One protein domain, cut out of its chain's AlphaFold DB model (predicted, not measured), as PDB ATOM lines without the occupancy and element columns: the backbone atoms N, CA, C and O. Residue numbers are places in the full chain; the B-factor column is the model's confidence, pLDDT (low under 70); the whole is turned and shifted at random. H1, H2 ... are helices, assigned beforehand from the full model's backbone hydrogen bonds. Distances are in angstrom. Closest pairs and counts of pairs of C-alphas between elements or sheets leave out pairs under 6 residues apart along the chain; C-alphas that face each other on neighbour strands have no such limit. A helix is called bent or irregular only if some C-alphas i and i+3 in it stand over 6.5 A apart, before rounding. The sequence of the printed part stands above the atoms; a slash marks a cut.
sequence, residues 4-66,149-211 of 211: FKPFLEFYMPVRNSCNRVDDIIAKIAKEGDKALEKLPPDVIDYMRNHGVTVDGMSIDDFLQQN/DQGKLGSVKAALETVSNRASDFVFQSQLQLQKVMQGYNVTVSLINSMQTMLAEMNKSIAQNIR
ATOM      1  N   PHE A   4     250.811 204.535 127.068       67.75
ATOM      2  CA  PHE A   4     252.222 204.487 126.676       67.75
ATOM      3  C   PHE A   4     252.627 203.127 126.092       67.75
ATOM      4  O   PHE A   4     253.393 203.079 125.138       67.75
ATOM      5  N   LYS A   5     252.074 202.020 126.611       73.56
ATOM      6  CA  LYS A   5     252.464 200.668 126.182       73.56
ATOM      7  C   LYS A   5     251.977 200.315 124.764       73.56
ATOM      8  O   LYS A   5     252.828 199.977 123.949       73.56
ATOM      9  N   PRO A   6     250.686 200.481 124.400       72.69
ATOM     10  CA  PRO A   6     250.230 200.197 123.033       72.69
ATOM     11  C   PRO A   6     250.875 201.120 121.990       72.69
ATOM     12  O   PRO A   6     251.184 200.698 120.882       72.69
ATOM     13  N   PHE A   7     251.117 202.379 122.363       76.38
ATOM     14  CA  PHE A   7     251.807 203.346 121.517       76.38
ATOM     15  C   PHE A   7     253.257 202.928 121.225       76.38
ATOM     16  O   PHE A   7     253.680 202.930 120.069       76.38
ATOM     17  N   LEU A   8     254.007 202.527 122.256       76.38
ATOM     18  CA  LEU A   8     255.383 202.058 122.097       76.38
ATOM     19  C   LEU A   8     255.487 200.719 121.363       76.38
ATOM     20  O   LEU A   8     256.415 200.544 120.582       76.38
ATOM     21  N   GLU A   9     254.577 199.780 121.625       76.81
ATOM     22  CA  GLU A   9     254.664 198.425 121.068       76.81
ATOM     23  C   GLU A   9     254.162 198.342 119.622       76.81
ATOM     24  O   GLU A   9     254.747 197.613 118.829       76.81
ATOM     25  N   PHE A  10     253.120 199.096 119.252       76.12
ATOM     26  CA  PHE A  10     252.480 198.947 117.935       76.12
ATOM     27  C   PHE A  10     252.728 200.119 116.986       76.12
ATOM     28  O   PHE A  10     252.966 199.903 115.801       76.12
ATOM     29  N   TYR A  11     252.674 201.359 117.477       86.25
ATOM     30  CA  TYR A  11     252.736 202.541 116.611       86.25
ATOM     31  C   TYR A  11     254.171 203.001 116.331       86.25
ATOM     32  O   TYR A  11     254.533 203.273 115.187       86.25
ATOM     33  N   MET A  12     255.015 203.072 117.359       88.00
ATOM     34  CA  MET A  12     256.384 203.575 117.203       88.00
ATOM     35  C   MET A  12     257.253 202.747 116.240       88.00
ATOM     36  O   MET A  12     257.958 203.364 115.441       88.00
ATOM     37  N   PRO A  13     257.216 201.399 116.237       90.00
ATOM     38  CA  PRO A  13     258.040 200.609 115.325       90.00
ATOM     39  C   PRO A  13     257.705 200.873 113.853       90.00
ATOM     40  O   PRO A  13     258.607 201.167 113.076       90.00
ATOM     41  N   VAL A  14     256.419 200.878 113.483       91.25
ATOM     42  CA  VAL A  14     256.004 201.165 112.097       91.25
ATOM     43  C   VAL A  14     256.298 202.606 111.696       91.25
ATOM     44  O   VAL A  14     256.770 202.847 110.587       91.25
ATOM     45  N   ARG A  15     256.100 203.569 112.606       91.06
ATOM     46  CA  ARG A  15     256.419 204.982 112.362       91.06
ATOM     47  C   ARG A  15     257.913 205.176 112.100       91.06
ATOM     48  O   ARG A  15     258.280 205.900 111.179       91.06
ATOM     49  N   ASN A  16     258.761 204.507 112.880       92.56
ATOM     50  CA  ASN A  16     260.208 204.519 112.686       92.56
ATOM     51  C   ASN A  16     260.594 203.884 111.346       92.56
ATOM     52  O   ASN A  16     261.426 204.451 110.640       92.56
ATOM     53  N   SER A  17     259.963 202.769 110.964       92.62
ATOM     54  CA  SER A  17     260.180 202.137 109.658       92.62
ATOM     55  C   SER A  17     259.800 203.062 108.498       92.62
ATOM     56  O   SER A  17     260.591 203.206 107.570       92.62
ATOM     57  N   CYS A  18     258.653 203.754 108.564       92.06
ATOM     58  CA  CYS A  18     258.276 204.773 107.572       92.06
ATOM     59  C   CYS A  18     259.357 205.851 107.433       92.06
ATOM     60  O   CYS A  18     259.777 206.152 106.321       92.06
ATOM     61  N   ASN A  19     259.825 206.403 108.557       92.88
ATOM     62  CA  ASN A  19     260.816 207.479 108.550       92.88
ATOM     63  C   ASN A  19     262.153 207.023 107.943       92.88
ATOM     64  O   ASN A  19     262.765 207.765 107.186       92.88
ATOM     65  N   ARG A  20     262.585 205.784 108.214       93.25
ATOM     66  CA  ARG A  20     263.805 205.225 107.605       93.25
ATOM     67  C   ARG A  20     263.678 205.071 106.091       93.25
ATOM     68  O   ARG A  20     264.629 205.349 105.367       93.25
ATOM     69  N   VAL A  21     262.516 204.624 105.611       93.12
ATOM     70  CA  VAL A  21     262.251 204.533 104.167       93.12
ATOM     71  C   VAL A  21     262.209 205.930 103.543       93.12
ATOM     72  O   VAL A  21     262.763 206.125 102.465       93.12
ATOM     73  N   ASP A  22     261.640 206.916 104.236       93.50
ATOM     74  CA  ASP A  22     261.655 208.319 103.810       93.50
ATOM     75  C   ASP A  22     263.065 208.897 103.685       93.50
ATOM     76  O   ASP A  22     263.377 209.543 102.684       93.50
ATOM     77  N   ASP A  23     263.935 208.631 104.661       92.75
ATOM     78  CA  ASP A  23     265.328 209.079 104.629       92.75
ATOM     79  C   ASP A  23     266.074 208.503 103.416       92.75
ATOM     80  O   ASP A  23     266.838 209.210 102.752       92.75
ATOM     81  N   ILE A  24     265.812 207.237 103.076       91.19
ATOM     82  CA  ILE A  24     266.375 206.590 101.886       91.19
ATOM     83  C   ILE A  24     265.832 207.220 100.606       91.19
ATOM     84  O   ILE A  24     266.621 207.573  99.731       91.19
ATOM     85  N   ILE A  25     264.515 207.419 100.505       90.38
ATOM     86  CA  ILE A  25     263.888 208.079  99.350       90.38
ATOM     87  C   ILE A  25     264.481 209.482  99.148       90.38
ATOM     88  O   ILE A  25     264.777 209.886  98.024       90.38
ATOM     89  N   ALA A  26     264.710 210.224 100.233       90.81
ATOM     90  CA  ALA A  26     265.322 211.546 100.179       90.81
ATOM     91  C   ALA A  26     266.805 211.507  99.773       90.81
ATOM     92  O   ALA A  26     267.293 212.454  99.150       90.81
ATOM     93  N   LYS A  27     267.532 210.441 100.127       87.19
ATOM     94  CA  LYS A  27     268.928 210.230  99.726       87.19
ATOM     95  C   LYS A  27     269.027 209.934  98.228       87.19
ATOM     96  O   LYS A  27     269.716 210.668  97.525       87.19
ATOM     97  N   ILE A  28     268.283 208.950  97.725       85.44
ATOM     98  CA  ILE A  28     268.322 208.568  96.301       85.44
ATOM     99  C   ILE A  28     267.821 209.684  95.381       85.44
ATOM    100  O   ILE A  28     268.371 209.879  94.303       85.44
ATOM    101  N   ALA A  29     266.863 210.505  95.833       86.25
ATOM    102  CA  ALA A  29     266.390 211.662  95.073       86.25
ATOM    103  C   ALA A  29     267.499 212.702  94.808       86.25
ATOM    104  O   ALA A  29     267.394 213.491  93.871       86.25
ATOM    105  N   LYS A  30     268.573 212.717  95.615       85.38
ATOM    106  CA  LYS A  30     269.761 213.560  95.383       85.38
ATOM    107  C   LYS A  30     270.774 212.911  94.440       85.38
ATOM    108  O   LYS A  30     271.555 213.626  93.821       85.38
ATOM    109  N   GLU A  31     270.784 211.583  94.368       78.31
ATOM    110  CA  GLU A  31     271.711 210.793  93.549       78.31
ATOM    111  C   GLU A  31     271.190 210.597  92.110       78.31
ATOM    112  O   GLU A  31     271.987 210.436  91.186       78.31
ATOM    113  N   GLY A  32     269.873 210.722  91.904       74.06
ATOM    114  CA  GLY A  32     269.202 210.789  90.601       74.06
ATOM    115  C   GLY A  32     268.228 209.631  90.353       74.06
ATOM    116  O   GLY A  32     268.254 208.626  91.053       74.06
ATOM    117  N   ASP A  33     267.400 209.746  89.308       69.44
ATOM    118  CA  ASP A  33     266.268 208.837  89.007       69.44
ATOM    119  C   ASP A  33     266.632 207.349  88.817       69.44
ATOM    120  O   ASP A  33     265.750 206.496  88.757       69.44
ATOM    121  N   LYS A  34     267.923 207.025  88.687       73.25
ATOM    122  CA  LYS A  34     268.434 205.659  88.492       73.25
ATOM    123  C   LYS A  34     269.172 205.095  89.706       73.25
ATOM    124  O   LYS A  34     269.693 203.985  89.624       73.25
ATOM    125  N   ALA A  35     269.262 205.860  90.793       79.25
ATOM    126  CA  ALA A  35     269.880 205.395  92.021       79.25
ATOM    127  C   ALA A  35     269.052 204.255  92.630       79.25
ATOM    128  O   ALA A  35     267.820 204.303  92.665       79.25
ATOM    129  N   LEU A  36     269.756 203.231  93.102       82.94
ATOM    130  CA  LEU A  36     269.188 202.079  93.785       82.94
ATOM    131  C   LEU A  36     269.703 202.080  95.215       82.94
ATOM    132  O   LEU A  36     270.895 202.277  95.447       82.94
ATOM    133  N   GLU A  37     268.819 201.823  96.172       85.62
ATOM    134  CA  GLU A  37     269.217 201.653  97.566       85.62
ATOM    135  C   GLU A  37     268.479 200.460  98.177       85.62
ATOM    136  O   GLU A  37     267.327 200.153  97.847       85.62
ATOM    137  N   LYS A  38     269.159 199.759  99.083       87.69
ATOM    138  CA  LYS A  38     268.581 198.639  99.823       87.69
ATOM    139  C   LYS A  38     267.691 199.145 100.943       87.69
ATOM    140  O   LYS A  38     268.001 200.128 101.614       87.69
ATOM    141  N   LEU A  39     266.618 198.405 101.208       89.31
ATOM    142  CA  LEU A  39     265.852 198.618 102.427       89.31
ATOM    143  C   LEU A  39     266.699 198.274 103.663       89.31
ATOM    144  O   LEU A  39     267.467 197.305 103.630       89.31
ATOM    145  N   PRO A  40     266.537 199.011 104.774       90.50
ATOM    146  CA  PRO A  40     267.183 198.676 106.030       90.50
ATOM    147  C   PRO A  40     266.725 197.292 106.512       90.50
ATOM    148  O   PRO A  40     265.528 196.995 106.433       90.50
ATOM    149  N   PRO A  41     267.626 196.459 107.064       89.75
ATOM    150  CA  PRO A  41     267.269 195.122 107.537       89.75
ATOM    151  C   PRO A  41     266.126 195.118 108.556       89.75
ATOM    152  O   PRO A  41     265.253 194.261 108.501       89.75
ATOM    153  N   ASP A  42     266.072 196.115 109.440       90.38
ATOM    154  CA  ASP A  42     265.014 196.233 110.444       90.38
ATOM    155  C   ASP A  42     263.638 196.550 109.843       90.38
ATOM    156  O   ASP A  42     262.625 196.106 110.378       90.38
ATOM    157  N   VAL A  43     263.586 197.276 108.719       92.88
ATOM    158  CA  VAL A  43     262.335 197.529 107.994       92.88
ATOM    159  C   VAL A  43     261.846 196.231 107.360       92.88
ATOM    160  O   VAL A  43     260.667 195.901 107.480       92.88
ATOM    161  N   ILE A  44     262.754 195.466 106.748       92.62
ATOM    162  CA  ILE A  44     262.445 194.153 106.165       92.62
ATOM    163  C   ILE A  44     261.930 193.205 107.254       92.62
ATOM    164  O   ILE A  44     260.867 192.607 107.097       92.62
ATOM    165  N   ASP A  45     262.634 193.115 108.384       93.06
ATOM    166  CA  ASP A  45     262.237 192.273 109.512       93.06
ATOM    167  C   ASP A  45     260.901 192.716 110.106       93.06
ATOM    168  O   ASP A  45     260.055 191.878 110.421       93.06
ATOM    169  N   TYR A  46     260.665 194.027 110.219       92.00
ATOM    170  CA  TYR A  46     259.379 194.555 110.657       92.00
ATOM    171  C   TYR A  46     258.253 194.090 109.727       92.00
ATOM    172  O   TYR A  46     257.267 193.522 110.202       92.00
ATOM    173  N   MET A  47     258.410 194.287 108.416       93.88
ATOM    174  CA  MET A  47     257.403 193.908 107.424       93.88
ATOM    175  C   MET A  47     257.155 192.400 107.413       93.88
ATOM    176  O   MET A  47     255.999 191.979 107.394       93.88
ATOM    177  N   ARG A  48     258.218 191.593 107.514       93.88
ATOM    178  CA  ARG A  48     258.138 190.130 107.576       93.88
ATOM    179  C   ARG A  48     257.390 189.660 108.824       93.88
ATOM    180  O   ARG A  48     256.440 188.892 108.717       93.88
ATOM    181  N   ASN A  49     257.775 190.159 109.998       92.19
ATOM    182  CA  ASN A  49     257.208 189.724 111.277       92.19
ATOM    183  C   ASN A  49     255.750 190.165 111.470       92.19
ATOM    184  O   ASN A  49     255.002 189.502 112.184       92.19
ATOM    185  N   HIS A  50     255.339 191.269 110.839       89.62
ATOM    186  CA  HIS A  50     253.986 191.822 110.963       89.62
ATOM    187  C   HIS A  50     253.094 191.522 109.751       89.62
ATOM    188  O   HIS A  50     251.970 192.020 109.687       89.62
ATOM    189  N   GLY A  51     253.570 190.716 108.793       91.06
ATOM    190  CA  GLY A  51     252.799 190.325 107.609       91.06
ATOM    191  C   GLY A  51     252.411 191.505 106.715       91.06
ATOM    192  O   GLY A  51     251.337 191.496 106.115       91.06
ATOM    193  N   VAL A  52     253.247 192.543 106.653       92.69
ATOM    194  CA  VAL A  52     253.003 193.701 105.790       92.69
ATOM    195  C   VAL A  52     253.355 193.326 104.356       92.69
ATOM    196  O   VAL A  52     254.504 193.023 104.046       92.69
ATOM    197  N   THR A  53     252.358 193.372 103.477       93.62
ATOM    198  CA  THR A  53     252.515 193.088 102.049       93.62
ATOM    199  C   THR A  53     252.638 194.374 101.242       93.62
ATOM    200  O   THR A  53     251.925 195.342 101.517       93.62
ATOM    201  N   VAL A  54     253.464 194.355 100.200       93.94
ATOM    202  CA  VAL A  54     253.564 195.430  99.198       93.94
ATOM    203  C   VAL A  54     252.948 194.902  97.914       93.94
ATOM    204  O   VAL A  54     253.270 193.792  97.523       93.94
ATOM    205  N   ASP A  55     252.022 195.630  97.289       90.00
ATOM    206  CA  ASP A  55     251.347 195.196  96.050       90.00
ATOM    207  C   ASP A  55     250.758 193.764  96.103       90.00
ATOM    208  O   ASP A  55     250.651 193.068  95.096       90.00
ATOM    209  N   GLY A  56     250.363 193.307  97.299       89.94
ATOM    210  CA  GLY A  56     249.795 191.975  97.526       89.94
ATOM    211  C   GLY A  56     250.807 190.828  97.642       89.94
ATOM    212  O   GLY A  56     250.384 189.687  97.806       89.94
ATOM    213  N   MET A  57     252.113 191.103  97.608       93.62
ATOM    214  CA  MET A  57     253.174 190.107  97.804       93.62
ATOM    215  C   MET A  57     253.966 190.353  99.094       93.62
ATOM    216  O   MET A  57     253.906 191.435  99.691       93.62
ATOM    217  N   SER A  58     254.682 189.324  99.557       93.94
ATOM    218  CA  SER A  58     255.566 189.449 100.717       93.94
ATOM    219  C   SER A  58     256.732 190.393 100.408       93.94
ATOM    220  O   SER A  58     257.081 190.599  99.245       93.94
ATOM    221  N   ILE A  59     257.354 190.968 101.441       92.12
ATOM    222  CA  ILE A  59     258.518 191.840 101.233       92.12
ATOM    223  C   ILE A  59     259.681 191.095 100.561       92.12
ATOM    224  O   ILE A  59     260.383 191.676  99.742       92.12
ATOM    225  N   ASP A  60     259.848 189.805 100.855       90.56
ATOM    226  CA  ASP A  60     260.901 188.977 100.267       90.56
ATOM    227  C   ASP A  60     260.655 188.748  98.763       90.56
ATOM    228  O   ASP A  60     261.568 188.937  97.957       90.56
ATOM    229  N   ASP A  61     259.414 188.441  98.368       90.25
ATOM    230  CA  ASP A  61     259.035 188.296  96.954       90.25
ATOM    231  C   ASP A  61     259.141 189.633  96.210       90.25
ATOM    232  O   ASP A  61     259.634 189.694  95.081       90.25
ATOM    233  N   PHE A  62     258.725 190.724  96.862       90.69
ATOM    234  CA  PHE A  62     258.812 192.067  96.302       90.69
ATOM    235  C   PHE A  62     260.261 192.449  96.004       90.69
ATOM    236  O   PHE A  62     260.546 192.955  94.919       90.69
ATOM    237  N   LEU A  63     261.180 192.181  96.934       87.38
ATOM    238  CA  LEU A  63     262.605 192.431  96.735       87.38
ATOM    239  C   LEU A  63     263.174 191.562  95.612       87.38
ATOM    240  O   LEU A  63     263.893 192.077  94.770       87.38
ATOM    241  N   GLN A  64     262.814 190.280  95.528       82.75
ATOM    242  CA  GLN A  64     263.298 189.414  94.445       82.75
ATOM    243  C   GLN A  64     262.796 189.841  93.062       82.75
ATOM    244  O   GLN A  64     263.548 189.785  92.091       82.75
ATOM    245  N   GLN A  65     261.533 190.259  92.955       82.81
ATOM    246  CA  GLN A  65     260.938 190.646  91.677       82.81
ATOM    247  C   GLN A  65     261.381 192.041  91.218       82.81
ATOM    248  O   GLN A  65     261.431 192.303  90.016       82.81
ATOM    249  N   ASN A  66     261.666 192.938  92.163       82.81
ATOM    250  CA  ASN A  66     261.949 194.345  91.885       82.81
ATOM    251  C   ASN A  66     263.410 194.740  92.142       82.81
ATOM    252  O   ASN A  66     263.735 195.909  91.959       82.81
ATOM    253  N   ASP A 149     264.470 201.061  93.276       87.38
ATOM    254  CA  ASP A 149     264.331 202.428  92.774       87.38
ATOM    255  C   ASP A 149     263.374 203.266  93.643       87.38
ATOM    256  O   ASP A 149     262.639 202.759  94.500       87.38
ATOM    257  N   GLN A 150     263.356 204.577  93.394       87.81
ATOM    258  CA  GLN A 150     262.529 205.524  94.141       87.81
ATOM    259  C   GLN A 150     261.029 205.207  94.099       87.81
ATOM    260  O   GLN A 150     260.339 205.370  95.107       87.81
ATOM    261  N   GLY A 151     260.514 204.748  92.960       88.62
ATOM    262  CA  GLY A 151     259.111 204.373  92.818       88.62
ATOM    263  C   GLY A 151     258.771 203.155  93.672       88.62
ATOM    264  O   GLY A 151     257.775 203.164  94.394       88.62
ATOM    265  N   LYS A 152     259.632 202.133  93.658       90.81
ATOM    266  CA  LYS A 152     259.448 200.902  94.442       90.81
ATOM    267  C   LYS A 152     259.589 201.131  95.941       90.81
ATOM    268  O   LYS A 152     258.804 200.582  96.713       90.81
ATOM    269  N   LEU A 153     260.512 201.993  96.360       91.69
ATOM    270  CA  LEU A 153     260.588 202.455  97.747       91.69
ATOM    271  C   LEU A 153     259.335 203.244  98.149       91.69
ATOM    272  O   LEU A 153     258.849 203.095  99.269       91.69
ATOM    273  N   GLY A 154     258.755 204.008  97.219       92.62
ATOM    274  CA  GLY A 154     257.449 204.647  97.387       92.62
ATOM    275  C   GLY A 154     256.319 203.644  97.647       92.62
ATOM    276  O   GLY A 154     255.518 203.859  98.559       92.62
ATOM    277  N   SER A 155     256.282 202.518  96.927       93.94
ATOM    278  CA  SER A 155     255.316 201.436  97.191       93.94
ATOM    279  C   SER A 155     255.489 200.839  98.591       93.94
ATOM    280  O   SER A 155     254.508 200.649  99.314       93.94
ATOM    281  N   VAL A 156     256.734 200.592  99.012       94.38
ATOM    282  CA  VAL A 156     257.048 200.088 100.361       94.38
ATOM    283  C   VAL A 156     256.593 201.083 101.431       94.38
ATOM    284  O   VAL A 156     255.944 200.698 102.407       94.38
ATOM    285  N   LYS A 157     256.872 202.376 101.229       94.19
ATOM    286  CA  LYS A 157     256.418 203.449 102.116       94.19
ATOM    287  C   LYS A 157     254.895 203.472 102.230       94.19
ATOM    288  O   LYS A 157     254.384 203.497 103.345       94.19
ATOM    289  N   ALA A 158     254.172 203.426 101.114       95.19
ATOM    290  CA  ALA A 158     252.710 203.467 101.111       95.19
ATOM    291  C   ALA A 158     252.090 202.286 101.886       95.19
ATOM    292  O   ALA A 158     251.116 202.455 102.632       95.19
ATOM    293  N   ALA A 159     252.684 201.094 101.767       95.38
ATOM    294  CA  ALA A 159     252.283 199.927 102.550       95.38
ATOM    295  C   ALA A 159     252.496 200.156 104.060       95.38
ATOM    296  O   ALA A 159     251.583 199.929 104.859       95.38
ATOM    297  N   LEU A 160     253.665 200.671 104.455       94.62
ATOM    298  CA  LEU A 160     253.975 200.990 105.853       94.62
ATOM    299  C   LEU A 160     253.090 202.114 106.412       94.62
ATOM    300  O   LEU A 160     252.605 201.999 107.535       94.62
ATOM    301  N   GLU A 161     252.816 203.169 105.643       94.19
ATOM    302  CA  GLU A 161     251.924 204.266 106.046       94.19
ATOM    303  C   GLU A 161     250.497 203.775 106.287       94.19
ATOM    304  O   GLU A 161     249.857 204.165 107.265       94.19
ATOM    305  N   THR A 162     250.017 202.854 105.452       93.88
ATOM    306  CA  THR A 162     248.713 202.210 105.647       93.88
ATOM    307  C   THR A 162     248.653 201.482 106.990       93.88
ATOM    308  O   THR A 162     247.676 201.620 107.730       93.88
ATOM    309  N   VAL A 163     249.701 200.731 107.341       92.56
ATOM    310  CA  VAL A 163     249.788 200.028 108.631       92.56
ATOM    311  C   VAL A 163     249.944 201.012 109.791       92.56
ATOM    312  O   VAL A 163     249.276 200.854 110.809       92.56
ATOM    313  N   SER A 164     250.750 202.062 109.627       91.94
ATOM    314  CA  SER A 164     250.935 203.132 110.615       91.94
ATOM    315  C   SER A 164     249.618 203.817 110.963       91.94
ATOM    316  O   SER A 164     249.302 203.991 112.142       91.94
ATOM    317  N   ASN A 165     248.817 204.162 109.955       90.94
ATOM    318  CA  ASN A 165     247.517 204.793 110.161       90.94
ATOM    319  C   ASN A 165     246.565 203.855 110.916       90.94
ATOM    320  O   ASN A 165     245.987 204.250 111.925       90.94
ATOM    321  N   ARG A 166     246.505 202.574 110.527       90.12
ATOM    322  CA  ARG A 166     245.714 201.561 111.248       90.12
ATOM    323  C   ARG A 166     246.173 201.372 112.697       90.12
ATOM    324  O   ARG A 166     245.338 201.247 113.590       90.12
ATOM    325  N   ALA A 167     247.482 201.355 112.948       89.31
ATOM    326  CA  ALA A 167     248.044 201.228 114.292       89.31
ATOM    327  C   ALA A 167     247.701 202.450 115.160       89.31
ATOM    328  O   ALA A 167     247.307 202.297 116.316       89.31
ATOM    329  N   SER A 168     247.794 203.653 114.591       90.38
ATOM    330  CA  SER A 168     247.375 204.898 115.242       90.38
ATOM    331  C   SER A 168     245.897 204.848 115.633       90.38
ATOM    332  O   SER A 168     245.550 205.083 116.793       90.38
ATOM    333  N   ASP A 169     245.028 204.464 114.696       90.06
ATOM    334  CA  ASP A 169     243.588 204.342 114.931       90.06
ATOM    335  C   ASP A 169     243.276 203.319 116.028       90.06
ATOM    336  O   ASP A 169     242.444 203.573 116.903       90.06
ATOM    337  N   PHE A 170     243.981 202.187 116.040       88.00
ATOM    338  CA  PHE A 170     243.840 201.173 117.081       88.00
ATOM    339  C   PHE A 170     244.192 201.708 118.477       88.00
ATOM    340  O   PHE A 170     243.451 201.467 119.437       88.00
ATOM    341  N   VAL A 171     245.296 202.454 118.608       86.50
ATOM    342  CA  VAL A 171     245.706 203.058 119.886       86.50
ATOM    343  C   VAL A 171     244.653 204.060 120.368       86.50
ATOM    344  O   VAL A 171     244.253 204.012 121.535       86.50
ATOM    345  N   PHE A 172     244.144 204.913 119.474       85.62
ATOM    346  CA  PHE A 172     243.090 205.873 119.811       85.62
ATOM    347  C   PHE A 172     241.783 205.190 120.230       85.62
ATOM    348  O   PHE A 172     241.190 205.548 121.250       85.62
ATOM    349  N   GLN A 173     241.346 204.165 119.495       88.19
ATOM    350  CA  GLN A 173     240.144 203.397 119.838       88.19
ATOM    351  C   GLN A 173     240.285 202.688 121.189       88.19
ATOM    352  O   GLN A 173     239.383 202.761 122.029       88.19
ATOM    353  N   SER A 174     241.437 202.067 121.443       85.69
ATOM    354  CA  SER A 174     241.735 201.411 122.721       85.69
ATOM    355  C   SER A 174     241.681 202.400 123.890       85.69
ATOM    356  O   SER A 174     241.143 202.091 124.955       85.69
ATOM    357  N   GLN A 175     242.174 203.626 123.689       85.00
ATOM    358  CA  GLN A 175     242.110 204.684 124.696       85.00
ATOM    359  C   GLN A 175     240.665 205.079 125.035       85.00
ATOM    360  O   GLN A 175     240.330 205.215 126.214       85.00
ATOM    361  N   LEU A 176     239.798 205.232 124.029       89.38
ATOM    362  CA  LEU A 176     238.384 205.563 124.237       89.38
ATOM    363  C   LEU A 176     237.641 204.458 124.995       89.38
ATOM    364  O   LEU A 176     236.853 204.742 125.898       89.38
ATOM    365  N   GLN A 177     237.895 203.192 124.660       89.44
ATOM    366  CA  GLN A 177     237.294 202.063 125.372       89.44
ATOM    367  C   GLN A 177     237.724 202.033 126.844       89.44
ATOM    368  O   GLN A 177     236.877 201.891 127.725       89.44
ATOM    369  N   LEU A 178     239.011 202.261 127.130       89.25
ATOM    370  CA  LEU A 178     239.513 202.353 128.503       89.25
ATOM    371  C   LEU A 178     238.862 203.497 129.291       89.25
ATOM    372  O   LEU A 178     238.536 203.318 130.463       89.25
ATOM    373  N   GLN A 179     238.631 204.653 128.663       89.88
ATOM    374  CA  GLN A 179     237.912 205.760 129.302       89.88
ATOM    375  C   GLN A 179     236.475 205.371 129.666       89.88
ATOM    376  O   GLN A 179     236.041 205.649 130.784       89.88
ATOM    377  N   LYS A 180     235.757 204.677 128.773       90.06
ATOM    378  CA  LYS A 180     234.399 204.178 129.052       90.06
ATOM    379  C   LYS A 180     234.387 203.199 130.224       90.06
ATOM    380  O   LYS A 180     233.550 203.321 131.115       90.06
ATOM    381  N   VAL A 181     235.338 202.263 130.256       91.81
ATOM    382  CA  VAL A 181     235.468 201.295 131.356       91.81
ATOM    383  C   VAL A 181     235.790 202.001 132.674       91.81
ATOM    384  O   VAL A 181     235.174 201.687 133.685       91.81
ATOM    385  N   MET A 182     236.684 202.997 132.679       92.44
ATOM    386  CA  MET A 182     236.995 203.778 133.885       92.44
ATOM    387  C   MET A 182     235.798 204.586 134.395       92.44
ATOM    388  O   MET A 182     235.563 204.631 135.601       92.44
ATOM    389  N   GLN A 183     235.020 205.199 133.500       92.56
ATOM    390  CA  GLN A 183     233.788 205.889 133.884       92.56
ATOM    391  C   GLN A 183     232.787 204.915 134.511       92.56
ATOM    392  O   GLN A 183     232.289 205.179 135.604       92.56
ATOM    393  N   GLY A 184     232.550 203.764 133.871       92.25
ATOM    394  CA  GLY A 184     231.680 202.718 134.410       92.25
ATOM    395  C   GLY A 184     232.155 202.208 135.771       92.25
ATOM    396  O   GLY A 184     231.365 202.137 136.707       92.25
ATOM    397  N   TYR A 185     233.455 201.949 135.913       93.75
ATOM    398  CA  TYR A 185     234.061 201.523 137.172       93.75
ATOM    399  C   TYR A 185     233.829 202.542 138.294       93.75
ATOM    400  O   TYR A 185     233.373 202.172 139.374       93.75
ATOM    401  N   ASN A 186     234.067 203.831 138.037       93.06
ATOM    402  CA  ASN A 186     233.828 204.887 139.025       93.06
ATOM    403  C   ASN A 186     232.349 204.973 139.439       93.06
ATOM    404  O   ASN A 186     232.055 205.174 140.618       93.06
ATOM    405  N   VAL A 187     231.418 204.776 138.499       95.06
ATOM    406  CA  VAL A 187     229.978 204.708 138.799       95.06
ATOM    407  C   VAL A 187     229.668 203.508 139.695       95.06
ATOM    408  O   VAL A 187     229.000 203.667 140.714       95.06
ATOM    409  N   THR A 188     230.181 202.319 139.369       91.81
ATOM    410  CA  THR A 188     229.974 201.110 140.180       91.81
ATOM    411  C   THR A 188     230.551 201.258 141.586       91.81
ATOM    412  O   THR A 188     229.885 200.898 142.553       91.81
ATOM    413  N   VAL A 189     231.748 201.835 141.729       95.38
ATOM    414  CA  VAL A 189     232.354 202.118 143.041       95.38
ATOM    415  C   VAL A 189     231.481 203.073 143.856       95.38
ATOM    416  O   VAL A 189     231.246 202.827 145.037       95.38
ATOM    417  N   SER A 190     230.947 204.126 143.232       95.19
ATOM    418  CA  SER A 190     230.021 205.052 143.893       95.19
ATOM    419  C   SER A 190     228.761 204.334 144.393       95.19
ATOM    420  O   SER A 190     228.396 204.465 145.559       95.19
ATOM    421  N   LEU A 191     228.153 203.488 143.551       93.94
ATOM    422  CA  LEU A 191     226.980 202.691 143.921       93.94
ATOM    423  C   LEU A 191     227.273 201.725 145.078       93.94
ATOM    424  O   LEU A 191     226.459 201.610 145.994       93.94
ATOM    425  N   ILE A 192     228.436 201.065 145.077       94.12
ATOM    426  CA  ILE A 192     228.860 200.183 146.175       94.12
ATOM    427  C   ILE A 192     228.987 200.971 147.480       94.12
ATOM    428  O   ILE A 192     228.444 200.541 148.497       94.12
ATOM    429  N   ASN A 193     229.634 202.138 147.454       94.56
ATOM    430  CA  ASN A 193     229.765 202.990 148.637       94.56
ATOM    431  C   ASN A 193     228.391 203.441 149.169       94.56
ATOM    432  O   ASN A 193     228.160 203.436 150.382       94.56
ATOM    433  N   SER A 194     227.447 203.771 148.282       94.62
ATOM    434  CA  SER A 194     226.070 204.099 148.675       94.62
ATOM    435  C   SER A 194     225.349 202.909 149.317       94.62
ATOM    436  O   SER A 194     224.731 203.069 150.369       94.62
ATOM    437  N   MET A 195     225.460 201.706 148.743       93.81
ATOM    438  CA  MET A 195     224.861 200.496 149.323       93.81
ATOM    439  C   MET A 195     225.461 200.152 150.690       93.81
ATOM    440  O   MET A 195     224.726 199.809 151.612       93.81
ATOM    441  N   GLN A 196     226.783 200.266 150.842       92.56
ATOM    442  CA  GLN A 196     227.465 200.044 152.120       92.56
ATOM    443  C   GLN A 196     226.955 201.000 153.203       92.56
ATOM    444  O   GLN A 196     226.695 200.573 154.327       92.56
ATOM    445  N   THR A 197     226.760 202.272 152.850       95.62
ATOM    446  CA  THR A 197     226.216 203.282 153.768       95.62
ATOM    447  C   THR A 197     224.796 202.921 154.206       95.62
ATOM    448  O   THR A 197     224.509 202.884 155.401       95.62
ATOM    449  N   MET A 198     223.932 202.549 153.258       94.69
ATOM    450  CA  MET A 198     222.555 202.138 153.547       94.69
ATOM    451  C   MET A 198     222.497 200.891 154.442       94.69
ATOM    452  O   MET A 198     221.716 200.832 155.389       94.69
ATOM    453  N   LEU A 199     223.351 199.897 154.184       90.94
ATOM    454  CA  LEU A 199     223.456 198.697 155.017       90.94
ATOM    455  C   LEU A 199     223.908 199.031 156.444       90.94
ATOM    456  O   LEU A 199     223.372 198.477 157.405       90.94
ATOM    457  N   ALA A 200     224.859 199.953 156.601       93.75
ATOM    458  CA  ALA A 200     225.306 200.406 157.914       93.75
ATOM    459  C   ALA A 200     224.179 201.109 158.693       93.75
ATOM    460  O   ALA A 200     223.993 200.844 159.884       93.75
ATOM    461  N   GLU A 201     223.394 201.955 158.026       92.62
ATOM    462  CA  GLU A 201     222.228 202.617 158.619       92.62
ATOM    463  C   GLU A 201     221.137 201.622 159.022       92.62
ATOM    464  O   GLU A 201     220.632 201.690 160.146       92.62
ATOM    465  N   MET A 202     220.817 200.654 158.158       93.44
ATOM    466  CA  MET A 202     219.847 199.600 158.475       93.44
ATOM    467  C   MET A 202     220.288 198.772 159.684       93.44
ATOM    468  O   MET A 202     219.497 198.568 160.606       93.44
ATOM    469  N   ASN A 203     221.559 198.361 159.743       89.62
ATOM    470  CA  ASN A 203     222.098 197.635 160.895       89.62
ATOM    471  C   ASN A 203     221.983 198.452 162.190       89.62
ATOM    472  O   ASN A 203     221.622 197.912 163.237       89.62
ATOM    473  N   LYS A 204     222.242 199.764 162.125       91.69
ATOM    474  CA  LYS A 204     222.089 200.664 163.273       91.69
ATOM    475  C   LYS A 204     220.631 200.778 163.721       91.69
ATOM    476  O   LYS A 204     220.370 200.725 164.919       91.69
ATOM    477  N   SER A 205     219.692 200.902 162.783       92.31
ATOM    478  CA  SER A 205     218.254 200.967 163.072       92.31
ATOM    479  C   SER A 205     217.742 199.687 163.740       92.31
ATOM    480  O   SER A 205     217.033 199.750 164.744       92.31
ATOM    481  N   ILE A 206     218.150 198.514 163.248       88.50
ATOM    482  CA  ILE A 206     217.798 197.226 163.859       88.50
ATOM    483  C   ILE A 206     218.367 197.140 165.280       88.50
ATOM    484  O   ILE A 206     217.636 196.836 166.218       88.50
ATOM    485  N   ALA A 207     219.647 197.479 165.466       87.81
ATOM    486  CA  ALA A 207     220.281 197.464 166.784       87.81
ATOM    487  C   ALA A 207     219.597 198.403 167.796       87.81
ATOM    488  O   ALA A 207     219.609 198.123 168.993       87.81
ATOM    489  N   GLN A 208     219.001 199.507 167.335       87.44
ATOM    490  CA  GLN A 208     218.226 200.416 168.182       87.44
ATOM    491  C   GLN A 208     216.866 199.842 168.589       87.44
ATOM    492  O   GLN A 208     216.465 200.046 169.725       87.44
ATOM    493  N   ASN A 209     216.177 199.126 167.697       84.56
ATOM    494  CA  ASN A 209     214.842 198.576 167.966       84.56
ATOM    495  C   ASN A 209     214.845 197.327 168.866       84.56
ATOM    496  O   ASN A 209     213.793 196.939 169.363       84.56
ATOM    497  N   ILE A 210     215.996 196.669 169.043       82.06
ATOM    498  CA  ILE A 210     216.131 195.460 169.880       82.06
ATOM    499  C   ILE A 210     216.595 195.807 171.315       82.06
ATOM    500  O   ILE A 210     216.679 194.927 172.170       82.06
ATOM    501  N   ARG A 211     216.899 197.080 171.601       55.16
ATOM    502  CA  ARG A 211     217.112 197.584 172.968       55.16
ATOM    503  C   ARG A 211     215.799 198.014 173.603       55.16
ATOM    504  O   ARG A 211     215.702 197.840 174.835       55.16
TER     505      ARG A 211
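AT A GLANCE: This is residues 4 to 66 and 149 to 211 of the 211 residues of the protein "Secretion protein EspA" of Arsenophonus sp. ENCA (UniProt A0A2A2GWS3). One very long helix, H4, makes the long axis; H1 lies side by side with its first part, running the opposite way, and the short helices H2 and H3 complete a small head at that end, H2 packed on H1 and H3 on H2. The rest of H4, with the last two residues, sticks out as a long bare arm, residues 176 to 211. There are 126 residues printed, with four named helices in the order H1, H2, H3, H4 and no named strand; the class is all helix. The whole is extended, with a radius of gyration of the C-alphas of 27.6 A and spans of 99 by 26 by 19 A, the length being made by the arm.

IN THESE COORDINATES: Find C-alpha 4 at (252.222, 204.487, 126.676); from there H1, residues 4 to 31, runs 38.9 A to C-alpha 31 at (271.711, 210.793, 93.549). On the way look near residue 11 for a kink of 40 degrees; H1 is only just irregular, with C-alphas 9 and 12 at 6.7 A. Next comes H2, residues 41 to 49, 12.0 A long, and then H3, residues 59 to 66, 10.3 A long. Past the cut, H4, residues 150 to 209, runs 88.2 A to C-alpha 209 at (214.842, 198.576, 167.966).

HOW THE PARTS SIT: Start with H1 and H4, which touch at a shallow tilt of 16 degrees, opposite ways; their closest C-alphas, of Tyr 11 and Ala 167, are 5.4 A apart. H4 touches H1 with residues 150 to 171 alone. Look then at residues 13 to 21 of H1, which alone touch H2: the closest C-alphas, of Ser 17 and Val 43, are 5.4 A apart, and the helices stand at a steep tilt of 48 degrees, opposite ways. H2 touches H3 at a steep tilt of 62 degrees, with the C-alphas of Arg 48 and Ile 59 closest at 6.6 A. Over the three touching pairs the packing is mostly crossed, but only just, with 1 pair at a shallow tilt. H2 and H4 are near each other, with 8 pairs of C-alphas within 10 A. H3 and H4 are close but not clearly touching, with the C-alphas of Asn 66 and Lys 152 closest at 7.5 A; H1 and H3 are apart. In H2, H3 and H4 every O i to N i+4 pair is within hydrogen-bond range; in H1 20 of 24 are.

THE WHOLE: The C-alphas farthest apart, those of Lys 34 and Arg 211, are 99.2 A apart. Without residues 176 to 211, which stand free, the body of 90 residues spans 45 by 26 by 18 A. Residues 67 to 148 are not printed, and C-alphas 66 and 149 are 8.5 A apart across the cut. The links H1 to H2 and H2 to H3 are short. The mean pLDDT of the printed part is 89.0, and residues 4, 33 and 211 are under 70.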